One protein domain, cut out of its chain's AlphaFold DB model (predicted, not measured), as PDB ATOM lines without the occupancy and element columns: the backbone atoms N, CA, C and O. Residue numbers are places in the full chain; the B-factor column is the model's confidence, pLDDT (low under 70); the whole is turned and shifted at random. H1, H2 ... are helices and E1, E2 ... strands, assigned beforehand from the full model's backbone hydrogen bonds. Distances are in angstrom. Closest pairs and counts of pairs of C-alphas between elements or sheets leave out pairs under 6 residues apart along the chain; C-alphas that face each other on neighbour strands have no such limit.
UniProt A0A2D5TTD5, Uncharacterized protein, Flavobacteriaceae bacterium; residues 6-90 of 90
ATOM      1  N   LYS A   6     218.469 167.331 378.279       96.44
ATOM      2  CA  LYS A   6     217.402 167.160 377.287       96.44
ATOM      3  C   LYS A   6     216.539 168.417 377.277       96.44
ATOM      4  O   LYS A   6     216.218 168.959 378.333       96.44
ATOM      5  N   ILE A   7     216.148 168.885 376.094       97.00
ATOM      6  CA  ILE A   7     215.237 170.026 375.941       97.00
ATOM      7  C   ILE A   7     213.995 169.563 375.192       97.00
ATOM      8  O   ILE A   7     214.091 169.065 374.072       97.00
ATOM      9  N   PHE A   8     212.829 169.800 375.787       96.69
ATOM     10  CA  PHE A   8     211.529 169.525 375.185       96.69
ATOM     11  C   PHE A   8     210.780 170.834 374.943       96.69
ATOM     12  O   PHE A   8     210.650 171.656 375.848       96.69
ATOM     13  N   THR A   9     210.283 171.038 373.721       95.19
ATOM     14  CA  THR A   9     209.455 172.207 373.388       95.19
ATOM     15  C   THR A   9     207.991 171.810 373.443       95.19
ATOM     16  O   THR A   9     207.507 171.075 372.591       95.19
ATOM     17  N   THR A  10     207.274 172.335 374.428       91.12
ATOM     18  CA  THR A  10     205.885 171.988 374.724       91.12
ATOM     19  C   THR A  10     204.964 173.184 374.499       91.12
ATOM     20  O   THR A  10     205.378 174.342 374.591       91.12
ATOM     21  N   LYS A  11     203.684 172.917 374.227       88.12
ATOM     22  CA  LYS A  11     202.676 173.980 374.076       88.12
ATOM     23  C   LYS A  11     202.314 174.640 375.407       88.12
ATOM     24  O   LYS A  11     202.038 175.833 375.431       88.12
ATOM     25  N   ASP A  12     202.320 173.860 376.486       86.38
ATOM     26  CA  ASP A  12     201.769 174.277 377.778       86.38
ATOM     27  C   ASP A  12     202.808 174.988 378.658       86.38
ATOM     28  O   ASP A  12     202.460 175.917 379.379       86.38
ATOM     29  N   TYR A  13     204.081 174.585 378.582       88.06
ATOM     30  CA  TYR A  13     205.161 175.079 379.453       88.06
ATOM     31  C   TYR A  13     206.340 175.682 378.679       88.06
ATOM     32  O   TYR A  13     207.407 175.917 379.243       88.06
ATOM     33  N   GLY A  14     206.176 175.911 377.372       89.25
ATOM     34  CA  GLY A  14     207.275 176.337 376.512       89.25
ATOM     35  C   GLY A  14     208.406 175.311 376.539       89.25
ATOM     36  O   GLY A  14     208.166 174.118 376.348       89.25
ATOM     37  N   GLN A  15     209.635 175.765 376.785       95.00
ATOM     38  CA  GLN A  15     210.788 174.875 376.900       95.00
ATOM     39  C   GLN A  15     210.899 174.281 378.308       95.00
ATOM     40  O   GLN A  15     210.955 175.010 379.299       95.00
ATOM     41  N   ILE A  16     210.990 172.955 378.367       97.19
ATOM     42  CA  ILE A  16     211.366 172.201 379.560       97.19
ATOM     43  C   ILE A  16     212.799 171.717 379.357       97.19
ATOM     44  O   ILE A  16     213.078 170.976 378.413       97.19
ATOM     45  N   LEU A  17     213.701 172.146 380.234       97.62
ATOM     46  CA  LEU A  17     215.087 171.699 380.277       97.62
ATOM     47  C   LEU A  17     215.226 170.664 381.393       97.62
ATOM     48  O   LEU A  17     215.024 170.982 382.562       97.62
ATOM     49  N   VAL A  18     215.583 169.441 381.029       97.75
ATOM     50  CA  VAL A  18     215.924 168.369 381.962       97.75
ATOM     51  C   VAL A  18     217.439 168.266 382.009       97.75
ATOM     52  O   VAL A  18     218.065 168.152 380.959       97.75
ATOM     53  N   MET A  19     218.033 168.332 383.193       96.50
ATOM     54  CA  MET A  19     219.477 168.230 383.390       96.50
ATOM     55  C   MET A  19     219.793 167.114 384.368       96.50
ATOM     56  O   MET A  19     219.099 166.962 385.370       96.50
ATOM     57  N   LEU A  20     220.859 166.384 384.080       95.38
ATOM     58  CA  LEU A  20     221.508 165.494 385.022       95.38
ATOM     59  C   LEU A  20     222.659 166.256 385.691       95.38
ATOM     60  O   LEU A  20     223.533 166.780 385.000       95.38
ATOM     61  N   ASP A  21     222.629 166.344 387.017       91.44
ATOM     62  CA  ASP A  21     223.653 166.985 387.842       91.44
ATOM     63  C   ASP A  21     224.286 165.922 388.747       91.44
ATOM     64  O   ASP A  21     223.593 165.260 389.515       91.44
ATOM     65  N   GLN A  22     225.586 165.686 388.577       85.81
ATOM     66  CA  GLN A  22     226.350 164.613 389.237       85.81
ATOM     67  C   GLN A  22     227.767 165.087 389.594       85.81
ATOM     68  O   GLN A  22     228.735 164.346 389.448       85.81
ATOM     69  N   GLY A  23     227.921 166.365 389.942       78.31
ATOM     70  CA  GLY A  23     229.223 166.907 390.331       78.31
ATOM     71  C   GLY A  23     229.761 166.276 391.620       78.31
ATOM     72  O   GLY A  23     228.994 165.852 392.474       78.31
ATOM     73  N   ASP A  24     231.088 166.294 391.790       68.31
ATOM     74  CA  ASP A  24     231.784 165.706 392.952       68.31
ATOM     75  C   ASP A  24     231.356 166.301 394.316       68.31
ATOM     76  O   ASP A  24     231.611 165.705 395.359       68.31
ATOM     77  N   ASP A  25     230.712 167.475 394.312       74.38
ATOM     78  CA  ASP A  25     230.276 168.212 395.505       74.38
ATOM     79  C   ASP A  25     228.741 168.217 395.699       74.38
ATOM     80  O   ASP A  25     228.232 168.948 396.557       74.38
ATOM     81  N   CYS A  26     227.972 167.465 394.899       74.88
ATOM     82  CA  CYS A  26     226.514 167.414 395.017       74.88
ATOM     83  C   CYS A  26     225.947 165.990 394.995       74.88
ATOM     84  O   CYS A  26     226.448 165.096 394.321       74.88
ATOM     85  N   GLU A  27     224.846 165.796 395.730       91.25
ATOM     86  CA  GLU A  27     224.013 164.600 395.582       91.25
ATOM     87  C   GLU A  27     223.574 164.484 394.112       91.25
ATOM     88  O   GLU A  27     223.083 165.481 393.568       91.25
ATOM     89  N   PRO A  28     223.695 163.302 393.477       93.94
ATOM     90  CA  PRO A  28     223.216 163.103 392.119       93.94
ATOM     91  C   PRO A  28     221.743 163.500 392.008       93.94
ATOM     92  O   PRO A  28     220.903 163.041 392.787       93.94
ATOM     93  N   GLU A  29     221.401 164.345 391.042       95.38
ATOM     94  CA  GLU A  29     220.028 164.790 390.856       95.38
ATOM     95  C   GLU A  29     219.631 164.986 389.397       95.38
ATOM     96  O   GLU A  29     220.431 165.308 388.519       95.38
ATOM     97  N   VAL A  30     218.334 164.813 389.145       96.88
ATOM     98  CA  VAL A  30     217.700 165.179 387.881       96.88
ATOM     99  C   VAL A  30     216.873 166.438 388.098       96.88
ATOM    100  O   VAL A  30     215.892 166.438 388.846       96.88
ATOM    101  N   GLN A  31     217.263 167.520 387.432       96.81
ATOM    102  CA  GLN A  31     216.608 168.822 387.501       96.81
ATOM    103  C   GLN A  31     215.666 169.009 386.313       96.81
ATOM    104  O   GLN A  31     216.077 168.858 385.167       96.81
ATOM    105  N   PHE A  32     214.436 169.449 386.561       97.56
ATOM    106  CA  PHE A  32     213.513 169.939 385.540       97.56
ATOM    107  C   PHE A  32     213.347 171.445 385.717       97.56
ATOM    108  O   PHE A  32     212.841 171.915 386.738       97.56
ATOM    109  N   LYS A  33     213.766 172.202 384.708       96.81
ATOM    110  CA  LYS A  33     213.679 173.660 384.653       96.81
ATOM    111  C   LYS A  33     212.637 174.049 383.625       96.81
ATOM    112  O   LYS A  33     212.693 173.603 382.480       96.81
ATOM    113  N   PHE A  34     211.685 174.878 384.026       95.56
ATOM    114  CA  PHE A  34     210.600 175.307 383.155       95.56
ATOM    115  C   PHE A  34     210.123 176.704 383.524       95.56
ATOM    116  O   PHE A  34     210.261 177.152 384.663       95.56
ATOM    117  N   MET A  35     209.529 177.390 382.551       91.62
ATOM    118  CA  MET A  35     208.812 178.631 382.803       91.62
ATOM    119  C   MET A  35     207.319 178.308 382.914       91.62
ATOM    120  O   MET A  35     206.727 177.846 381.935       91.62
ATOM    121  N   PRO A  36     206.685 178.512 384.081       87.12
ATOM    122  CA  PRO A  36     205.238 178.414 384.203       87.12
ATOM    123  C   PRO A  36     204.522 179.311 383.175       87.12
ATOM    124  O   PRO A  36     205.086 180.323 382.748       87.12
ATOM    125  N   PRO A  37     203.281 178.976 382.773       85.00
ATOM    126  CA  PRO A  37     202.574 179.720 381.736       85.00
ATOM    127  C   PRO A  37     202.487 181.230 382.030       85.00
ATOM    128  O   PRO A  37     202.380 181.624 383.202       85.00
ATOM    129  N   PRO A  38     202.458 182.085 380.987       80.00
ATOM    130  CA  PRO A  38     202.236 183.518 381.147       80.00
ATOM    131  C   PRO A  38     200.968 183.823 381.955       80.00
ATOM    132  O   PRO A  38     199.967 183.116 381.858       80.00
ATOM    133  N   GLY A  39     201.001 184.901 382.741       80.25
ATOM    134  CA  GLY A  39     199.887 185.284 383.621       80.25
ATOM    135  C   GLY A  39     199.888 184.584 384.983       80.25
ATOM    136  O   GLY A  39     198.972 184.788 385.777       80.25
ATOM    137  N   THR A  40     200.915 183.788 385.281       80.94
ATOM    138  CA  THR A  40     201.187 183.275 386.629       80.94
ATOM    139  C   THR A  40     202.224 184.162 387.331       80.94
ATOM    140  O   THR A  40     203.031 184.795 386.651       80.94
ATOM    141  N   PRO A  41     202.235 184.243 388.676       84.88
ATOM    142  CA  PRO A  41     203.197 185.074 389.410       84.88
ATOM    143  C   PRO A  41     204.595 184.437 389.514       84.88
ATOM    144  O   PRO A  41     205.444 184.930 390.253       84.88
ATOM    145  N   PHE A  42     204.830 183.313 388.836       86.00
ATOM    146  CA  PHE A  42     206.035 182.511 389.000       86.00
ATOM    147  C   PHE A  42     207.070 182.844 387.921       86.00
ATOM    148  O   PHE A  42     206.731 182.993 386.750       86.00
ATOM    149  N   GLY A  43     208.336 182.945 388.331       87.25
ATOM    150  CA  GLY A  43     209.480 183.002 387.420       87.25
ATOM    151  C   GLY A  43     209.941 181.608 386.993       87.25
ATOM    152  O   GLY A  43     209.188 180.640 387.099       87.25
ATOM    153  N   LEU A  44     211.199 181.498 386.552       91.44
ATOM    154  CA  LEU A  44     211.817 180.207 386.237       91.44
ATOM    155  C   LEU A  44     211.702 179.272 387.448       91.44
ATOM    156  O   LEU A  44     212.213 179.581 388.525       91.44
ATOM    157  N   ALA A  45     211.034 178.140 387.255       92.69
ATOM    158  CA  ALA A  45     210.852 177.124 388.272       92.69
ATOM    159  C   ALA A  45     211.823 175.969 388.024       92.69
ATOM    160  O   ALA A  45     212.003 175.526 386.888       92.69
ATOM    161  N   THR A  46     212.408 175.467 389.109       94.69
ATOM    162  CA  THR A  46     213.240 174.263 389.116       94.69
ATOM    163  C   THR A  46     212.626 173.263 390.081       94.69
ATOM    164  O   THR A  46     212.296 173.619 391.213       94.69
ATOM    165  N   VAL A  47     212.488 172.015 389.648       94.06
ATOM    166  CA  VAL A  47     212.205 170.876 390.523       94.06
ATOM    167  C   VAL A  47     213.327 169.860 390.367       94.06
ATOM    168  O   VAL A  47     213.681 169.513 389.244       94.06
ATOM    169  N   SER A  48     213.884 169.406 391.485       94.56
ATOM    170  CA  SER A  48     214.960 168.413 391.511       94.56
ATOM    171  C   SER A  48     214.449 167.100 392.092       94.56
ATOM    172  O   SER A  48     213.741 167.092 393.102       94.56
ATOM    173  N   VAL A  49     214.832 165.992 391.463       94.62
ATOM    174  CA  VAL A  49     214.738 164.646 392.031       94.62
ATOM    175  C   VAL A  49     216.136 164.258 392.475       94.62
ATOM    176  O   VAL A  49     217.019 164.104 391.637       94.62
ATOM    177  N   LYS A  50     216.321 164.140 393.787       94.69
ATOM    178  CA  LYS A  50     217.601 163.811 394.410       94.69
ATOM    179  C   LYS A  50     217.738 162.310 394.605       94.69
ATOM    180  O   LYS A  50     216.780 161.654 395.016       94.69
ATOM    181  N   PHE A  51     218.933 161.809 394.353       94.69
ATOM    182  CA  PHE A  51     219.341 160.432 394.581       94.69
ATOM    183  C   PHE A  51     220.399 160.393 395.684       94.69
ATOM    184  O   PHE A  51     220.901 161.425 396.128       94.69
ATOM    185  N   ASN A  52     220.702 159.193 396.174       93.00
ATOM    186  CA  ASN A  52     221.677 159.033 397.247       93.00
ATOM    187  C   ASN A  52     223.079 159.434 396.776       93.00
ATOM    188  O   ASN A  52     223.492 159.041 395.686       93.00
ATOM    189  N   ASP A  53     223.839 160.113 397.632       92.56
ATOM    190  CA  ASP A  53     225.259 160.391 397.399       92.56
ATOM    191  C   ASP A  53     226.085 159.095 397.479       92.56
ATOM    192  O   ASP A  53     226.519 158.644 398.542       92.56
ATOM    193  N   SER A  54     226.158 158.401 396.347       90.88
ATOM    194  CA  SER A  54     226.813 157.108 396.176       90.88
ATOM    195  C   SER A  54     226.951 156.796 394.687       90.88
ATOM    196  O   SER A  54     226.188 157.312 393.872       90.88
ATOM    197  N   GLU A  55     227.852 155.875 394.334       90.31
ATOM    198  CA  GLU A  55     227.968 155.371 392.956       90.31
ATOM    199  C   GLU A  55     226.629 154.819 392.439       90.31
ATOM    200  O   GLU A  55     226.209 155.140 391.333       90.31
ATOM    201  N   ILE A  56     225.904 154.070 393.280       93.12
ATOM    202  CA  ILE A  56     224.579 153.529 392.940       93.12
ATOM    203  C   ILE A  56     223.583 154.661 392.675       93.12
ATOM    204  O   ILE A  56     222.840 154.605 391.703       93.12
ATOM    205  N   GLY A  57     223.569 155.709 393.501       93.94
ATOM    206  CA  GLY A  57     222.674 156.846 393.286       93.94
ATOM    207  C   GLY A  57     223.008 157.641 392.021       93.94
ATOM    208  O   GLY A  57     222.098 158.137 391.358       93.94
ATOM    209  N   ALA A  58     224.282 157.705 391.625       92.56
ATOM    210  CA  ALA A  58     224.675 158.266 390.336       92.56
ATOM    211  C   ALA A  58     224.176 157.397 389.165       92.56
ATOM    212  O   ALA A  58     223.613 157.919 388.200       92.56
ATOM    213  N   GLU A  59     224.295 156.073 389.257       93.69
ATOM    214  CA  GLU A  59     223.732 155.160 388.255       93.69
ATOM    215  C   GLU A  59     222.201 155.280 388.163       93.69
ATOM    216  O   GLU A  59     221.649 155.351 387.064       93.69
ATOM    217  N   GLU A  60     221.509 155.374 389.301       95.25
ATOM    218  CA  GLU A  60     220.057 155.574 389.365       95.25
ATOM    219  C   GLU A  60     219.630 156.916 388.758       95.25
ATOM    220  O   GLU A  60     218.659 156.962 387.999       95.25
ATOM    221  N   ALA A  61     220.364 157.995 389.038       95.00
ATOM    222  CA  ALA A  61     220.098 159.311 388.467       95.00
ATOM    223  C   ALA A  61     220.272 159.311 386.940       95.00
ATOM    224  O   ALA A  61     219.418 159.844 386.227       95.00
ATOM    225  N   GLN A  62     221.325 158.663 386.426       94.88
ATOM    226  CA  GLN A  62     221.536 158.498 384.986       94.88
ATOM    227  C   GLN A  62     220.416 157.661 384.354       94.88
ATOM    228  O   GLN A  62     219.840 158.067 383.347       94.88
ATOM    229  N   ALA A  63     220.053 156.529 384.961       94.88
ATOM    230  CA  ALA A  63     218.980 155.674 384.462       94.88
ATOM    231  C   ALA A  63     217.628 156.406 384.440       94.88
ATOM    232  O   ALA A  63     216.878 156.312 383.467       94.88
ATOM    233  N   ALA A  64     217.324 157.181 385.485       95.81
ATOM    234  CA  ALA A  64     216.142 158.027 385.525       95.81
ATOM    235  C   ALA A  64     216.188 159.100 384.430       95.81
ATOM    236  O   ALA A  64     215.203 159.284 383.717       95.81
ATOM    237  N   PHE A  65     217.331 159.772 384.257       96.75
ATOM    238  CA  PHE A  65     217.524 160.765 383.207       96.75
ATOM    239  C   PHE A  65     217.278 160.179 381.817       96.75
ATOM    240  O   PHE A  65     216.542 160.773 381.026       96.75
ATOM    241  N   ASP A  66     217.829 159.003 381.523       95.75
ATOM    242  CA  ASP A  66     217.727 158.342 380.221       95.75
ATOM    243  C   ASP A  66     216.279 158.010 379.846       95.75
ATOM    244  O   ASP A  66     215.892 158.204 378.689       95.75
ATOM    245  N   LEU A  67     215.462 157.612 380.824       95.62
ATOM    246  CA  LEU A  67     214.050 157.267 380.638       95.62
ATOM    247  C   LEU A  67     213.131 158.473 380.418       95.62
ATOM    248  O   LEU A  67     212.016 158.298 379.933       95.62
ATOM    249  N   ILE A  68     213.568 159.689 380.754       97.19
ATOM    250  CA  ILE A  68     212.725 160.874 380.592       97.19
ATOM    251  C   ILE A  68     212.553 161.197 379.108       97.19
ATOM    252  O   ILE A  68     213.512 161.587 378.424       97.19
ATOM    253  N   ALA A  69     211.311 161.088 378.641       96.62
ATOM    254  CA  ALA A  69     210.844 161.655 377.390       96.62
ATOM    255  C   ALA A  69     209.952 162.883 377.657       96.62
ATOM    256  O   ALA A  69     209.818 163.366 378.786       96.62
ATOM    257  N   GLU A  70     209.383 163.441 376.586       96.38
ATOM    258  CA  GLU A  70     208.584 164.666 376.662       96.38
ATOM    259  C   GLU A  70     207.384 164.517 377.608       96.38
ATOM    260  O   GLU A  70     207.108 165.433 378.384       96.38
ATOM    261  N   ASP A  71     206.685 163.381 377.579       96.31
ATOM    262  CA  ASP A  71     205.479 163.175 378.385       96.31
ATOM    263  C   ASP A  71     205.793 163.076 379.885       96.31
ATOM    264  O   ASP A  71     205.095 163.692 380.697       96.31
ATOM    265  N   GLU A  72     206.882 162.404 380.272       96.38
ATOM    266  CA  GLU A  72     207.355 162.361 381.660       96.38
ATOM    267  C   GLU A  72     207.781 163.753 382.137       96.38
ATOM    268  O   GLU A  72     207.397 164.185 383.228       96.38
ATOM    269  N   ALA A  73     208.520 164.494 381.301       96.56
ATOM    270  CA  ALA A  73     208.939 165.857 381.609       96.56
ATOM    271  C   ALA A  73     207.731 166.790 381.800       96.56
ATOM    272  O   ALA A  73     207.676 167.555 382.768       96.56
ATOM    273  N   ARG A  74     206.723 166.689 380.924       95.75
ATOM    274  CA  ARG A  74     205.455 167.426 381.042       95.75
ATOM    275  C   ARG A  74     204.698 167.049 382.309       95.75
ATOM    276  O   ARG A  74     204.181 167.940 382.983       95.75
ATOM    277  N   GLY A  75     204.641 165.763 382.647       95.44
ATOM    278  CA  GLY A  75     203.992 165.268 383.860       95.44
ATOM    279  C   GLY A  75     204.628 165.827 385.135       95.44
ATOM    280  O   GLY A  75     203.923 166.375 385.987       95.44
ATOM    281  N   ALA A  76     205.958 165.758 385.235       95.12
ATOM    282  CA  ALA A  76     206.717 166.276 386.374       95.12
ATOM    283  C   ALA A  76     206.508 167.788 386.560       95.12
ATOM    284  O   ALA A  76     206.160 168.254 387.650       95.12
ATOM    285  N   VAL A  77     206.631 168.552 385.472       95.44
ATOM    286  CA  VAL A  77     206.417 170.004 385.467       95.44
ATOM    287  C   VAL A  77     204.975 170.373 385.820       95.44
ATOM    288  O   VAL A  77     204.754 171.283 386.620       95.44
ATOM    289  N   ALA A  78     203.980 169.653 385.298       94.38
ATOM    290  CA  ALA A  78     202.579 169.903 385.620       94.38
ATOM    291  C   ALA A  78     202.276 169.671 387.106       94.38
ATOM    292  O   ALA A  78     201.549 170.452 387.729       94.38
ATOM    293  N   HIS A  79     202.850 168.623 387.697       94.19
ATOM    294  CA  HIS A  79     202.724 168.363 389.125       94.19
ATOM    295  C   HIS A  79     203.369 169.478 389.965       94.19
ATOM    296  O   HIS A  79     202.741 170.003 390.894       94.19
ATOM    297  N   ALA A  80     204.590 169.890 389.610       93.12
ATOM    298  CA  ALA A  80     205.297 170.986 390.271       93.12
ATOM    299  C   ALA A  80     204.510 172.304 390.178       93.12
ATOM    300  O   ALA A  80     204.258 172.957 391.190       93.12
ATOM    301  N   TYR A  81     204.026 172.651 388.985       92.75
ATOM    302  CA  TYR A  81     203.221 173.847 388.755       92.75
ATOM    303  C   TYR A  81     201.926 173.855 389.578       92.75
ATOM    304  O   TYR A  81     201.609 174.851 390.228       92.75
ATOM    305  N   ASN A  82     201.193 172.741 389.621       92.62
ATOM    306  CA  ASN A  82     199.982 172.635 390.439       92.62
ATOM    307  C   ASN A  82     200.270 172.797 391.937       92.62
ATOM    308  O   ASN A  82     199.463 173.386 392.659       92.62
ATOM    309  N   SER A  83     201.421 172.312 392.397       91.25
ATOM    310  CA  SER A  83     201.861 172.470 393.785       91.25
ATOM    311  C   SER A  83     202.173 173.937 394.098       91.25
ATOM    312  O   SER A  83     201.659 174.472 395.079       91.25
ATOM    313  N   LEU A  84     202.901 174.624 393.210       88.50
ATOM    314  CA  LEU A  84     203.173 176.062 393.318       88.50
ATOM    315  C   LEU A  84     201.883 176.892 393.356       88.50
ATOM    316  O   LEU A  84     201.728 177.748 394.224       88.50
ATOM    317  N   LYS A  85     200.917 176.607 392.470       89.81
ATOM    318  CA  LYS A  85     199.613 177.295 392.467       89.81
ATOM    319  C   LYS A  85     198.875 177.161 393.794       89.81
ATOM    320  O   LYS A  85     198.272 178.130 394.238       89.81
ATOM    321  N   ARG A  86     198.888 175.969 394.399       89.25
ATOM    322  CA  ARG A  86     198.232 175.733 395.693       89.25
ATOM    323  C   ARG A  86     198.895 176.536 396.808       89.25
ATOM    324  O   ARG A  86     198.181 177.091 397.629       89.25
ATOM    325  N   LEU A  87     200.225 176.630 396.803       86.88
ATOM    326  CA  LEU A  87     200.975 177.414 397.788       86.88
ATOM    327  C   LEU A  87     200.726 178.921 397.656       86.88
ATOM    328  O   LEU A  87     200.621 179.600 398.664       86.88
ATOM    329  N   ALA A  88     200.606 179.438 396.432       83.06
ATOM    330  CA  ALA A  88     200.368 180.864 396.193       83.06
ATOM    331  C   ALA A  88     198.905 181.307 396.388       83.06
ATOM    332  O   ALA A  88     198.629 182.503 396.378       83.06
ATOM    333  N   ALA A  89     197.966 180.361 396.488       79.38
ATOM    334  CA  ALA A  89     196.543 180.631 396.707       79.38
ATOM    335  C   ALA A  89     196.130 180.583 398.192       79.38
ATOM    336  O   ALA A  89     194.958 180.820 398.489       79.38
ATOM    337  N   GLY A  90     197.061 180.231 399.087       55.16
ATOM    338  CA  GLY A  90     196.906 180.330 400.542       55.16
ATOM    339  C   GLY A  90     197.374 181.681 401.060       55.16
ATOM    340  O   GLY A  90     196.787 182.129 402.068       55.16
TER     341      GLY A  90
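AT A GLANCE: This is residues 6 to 90 of the 90 residues of an uncharacterized protein of Flavobacteriaceae bacterium (UniProt A0A2D5TTD5). A single twisted slab of four strands, E1 to E4, has two helices over one face, while no named helix covers the other. H1 runs along the strands near the end of E2 and the start of E3, and the longer H2 crosses the sheet, from Glu 70 near edge strand E1 to residues over E4. The printed part has 85 residues, with named elements in the order E1 E2 E3 E4 H1 H2; the sheet order is E1 - E2 - E3 - E4, all antiparallel, and the class is mixed, helices and strands. It is compact, with a radius of gyration of the C-alphas of 13.7 A, and only just elongated, spanning 42 by 28 by 17 A.

IN THESE COORDINATES: E1 is residues 6 to 10, 12.7 A long, beginning at C-alpha 6 (217.402, 167.160, 377.287). E2 is residues 14 to 21, 22.0 A. E3, residues 29 to 34, and E4, residues 45 to 50, each measure 16.1 A. H1 is residues 55 to 67, 18.7 A, beginning at C-alpha 55 (227.968, 155.371, 392.956). H2 is residues 70 to 88, 26.7 A, ending at C-alpha 88 (200.368, 180.864, 396.193).

HOW THE PARTS SIT: The strands form a meander, each the antiparallel neighbour of the one before, and each successive pair is a hairpin. E1 and E2 stand at 161 degrees, with N 8 and O 16 within hydrogen-bond range at 2.9 A. E2 and E3 stand at 164 degrees, with N 19 and O 31 at 2.8 A. E3 and E4 stand at 165 degrees, with N 32 and O 47 at 2.8 A. The sheet is twisted, its C-alphas lying up to 4.1 A off the best plane. H1 and H2 are on the same face of the sheet, in two layers, helices on one face of a sheet. H1, at a height over the sheet of 8.7 A, lies over E2 and E3 and runs along the strands, at 11 degrees to E2 on the local plane; the closest C-alphas of H1 and E3 are those of Ala 61 and Glu 29, 6.0 A apart. H2, at a height of 8.0 A, lies over E3 and E4, and only just over E2, on which 3 of its C-alphas fall. It runs across the strands, at 73 degrees to E3 on the local plane; its closest C-alphas to E4 are those of Ala 80 and Val 47, 6.9 A apart. H1 and H2 are apart. In H1 and H2 every O i to N i+4 pair is within hydrogen-bond range.

THE WHOLE: The two C-alphas farthest apart, those of Gly 39 and Glu 55, are 42.1 A apart. The printed part has no cut and no long link. Mean pLDDT of the printed part is 91.2; residues 24 and 90 are under 70.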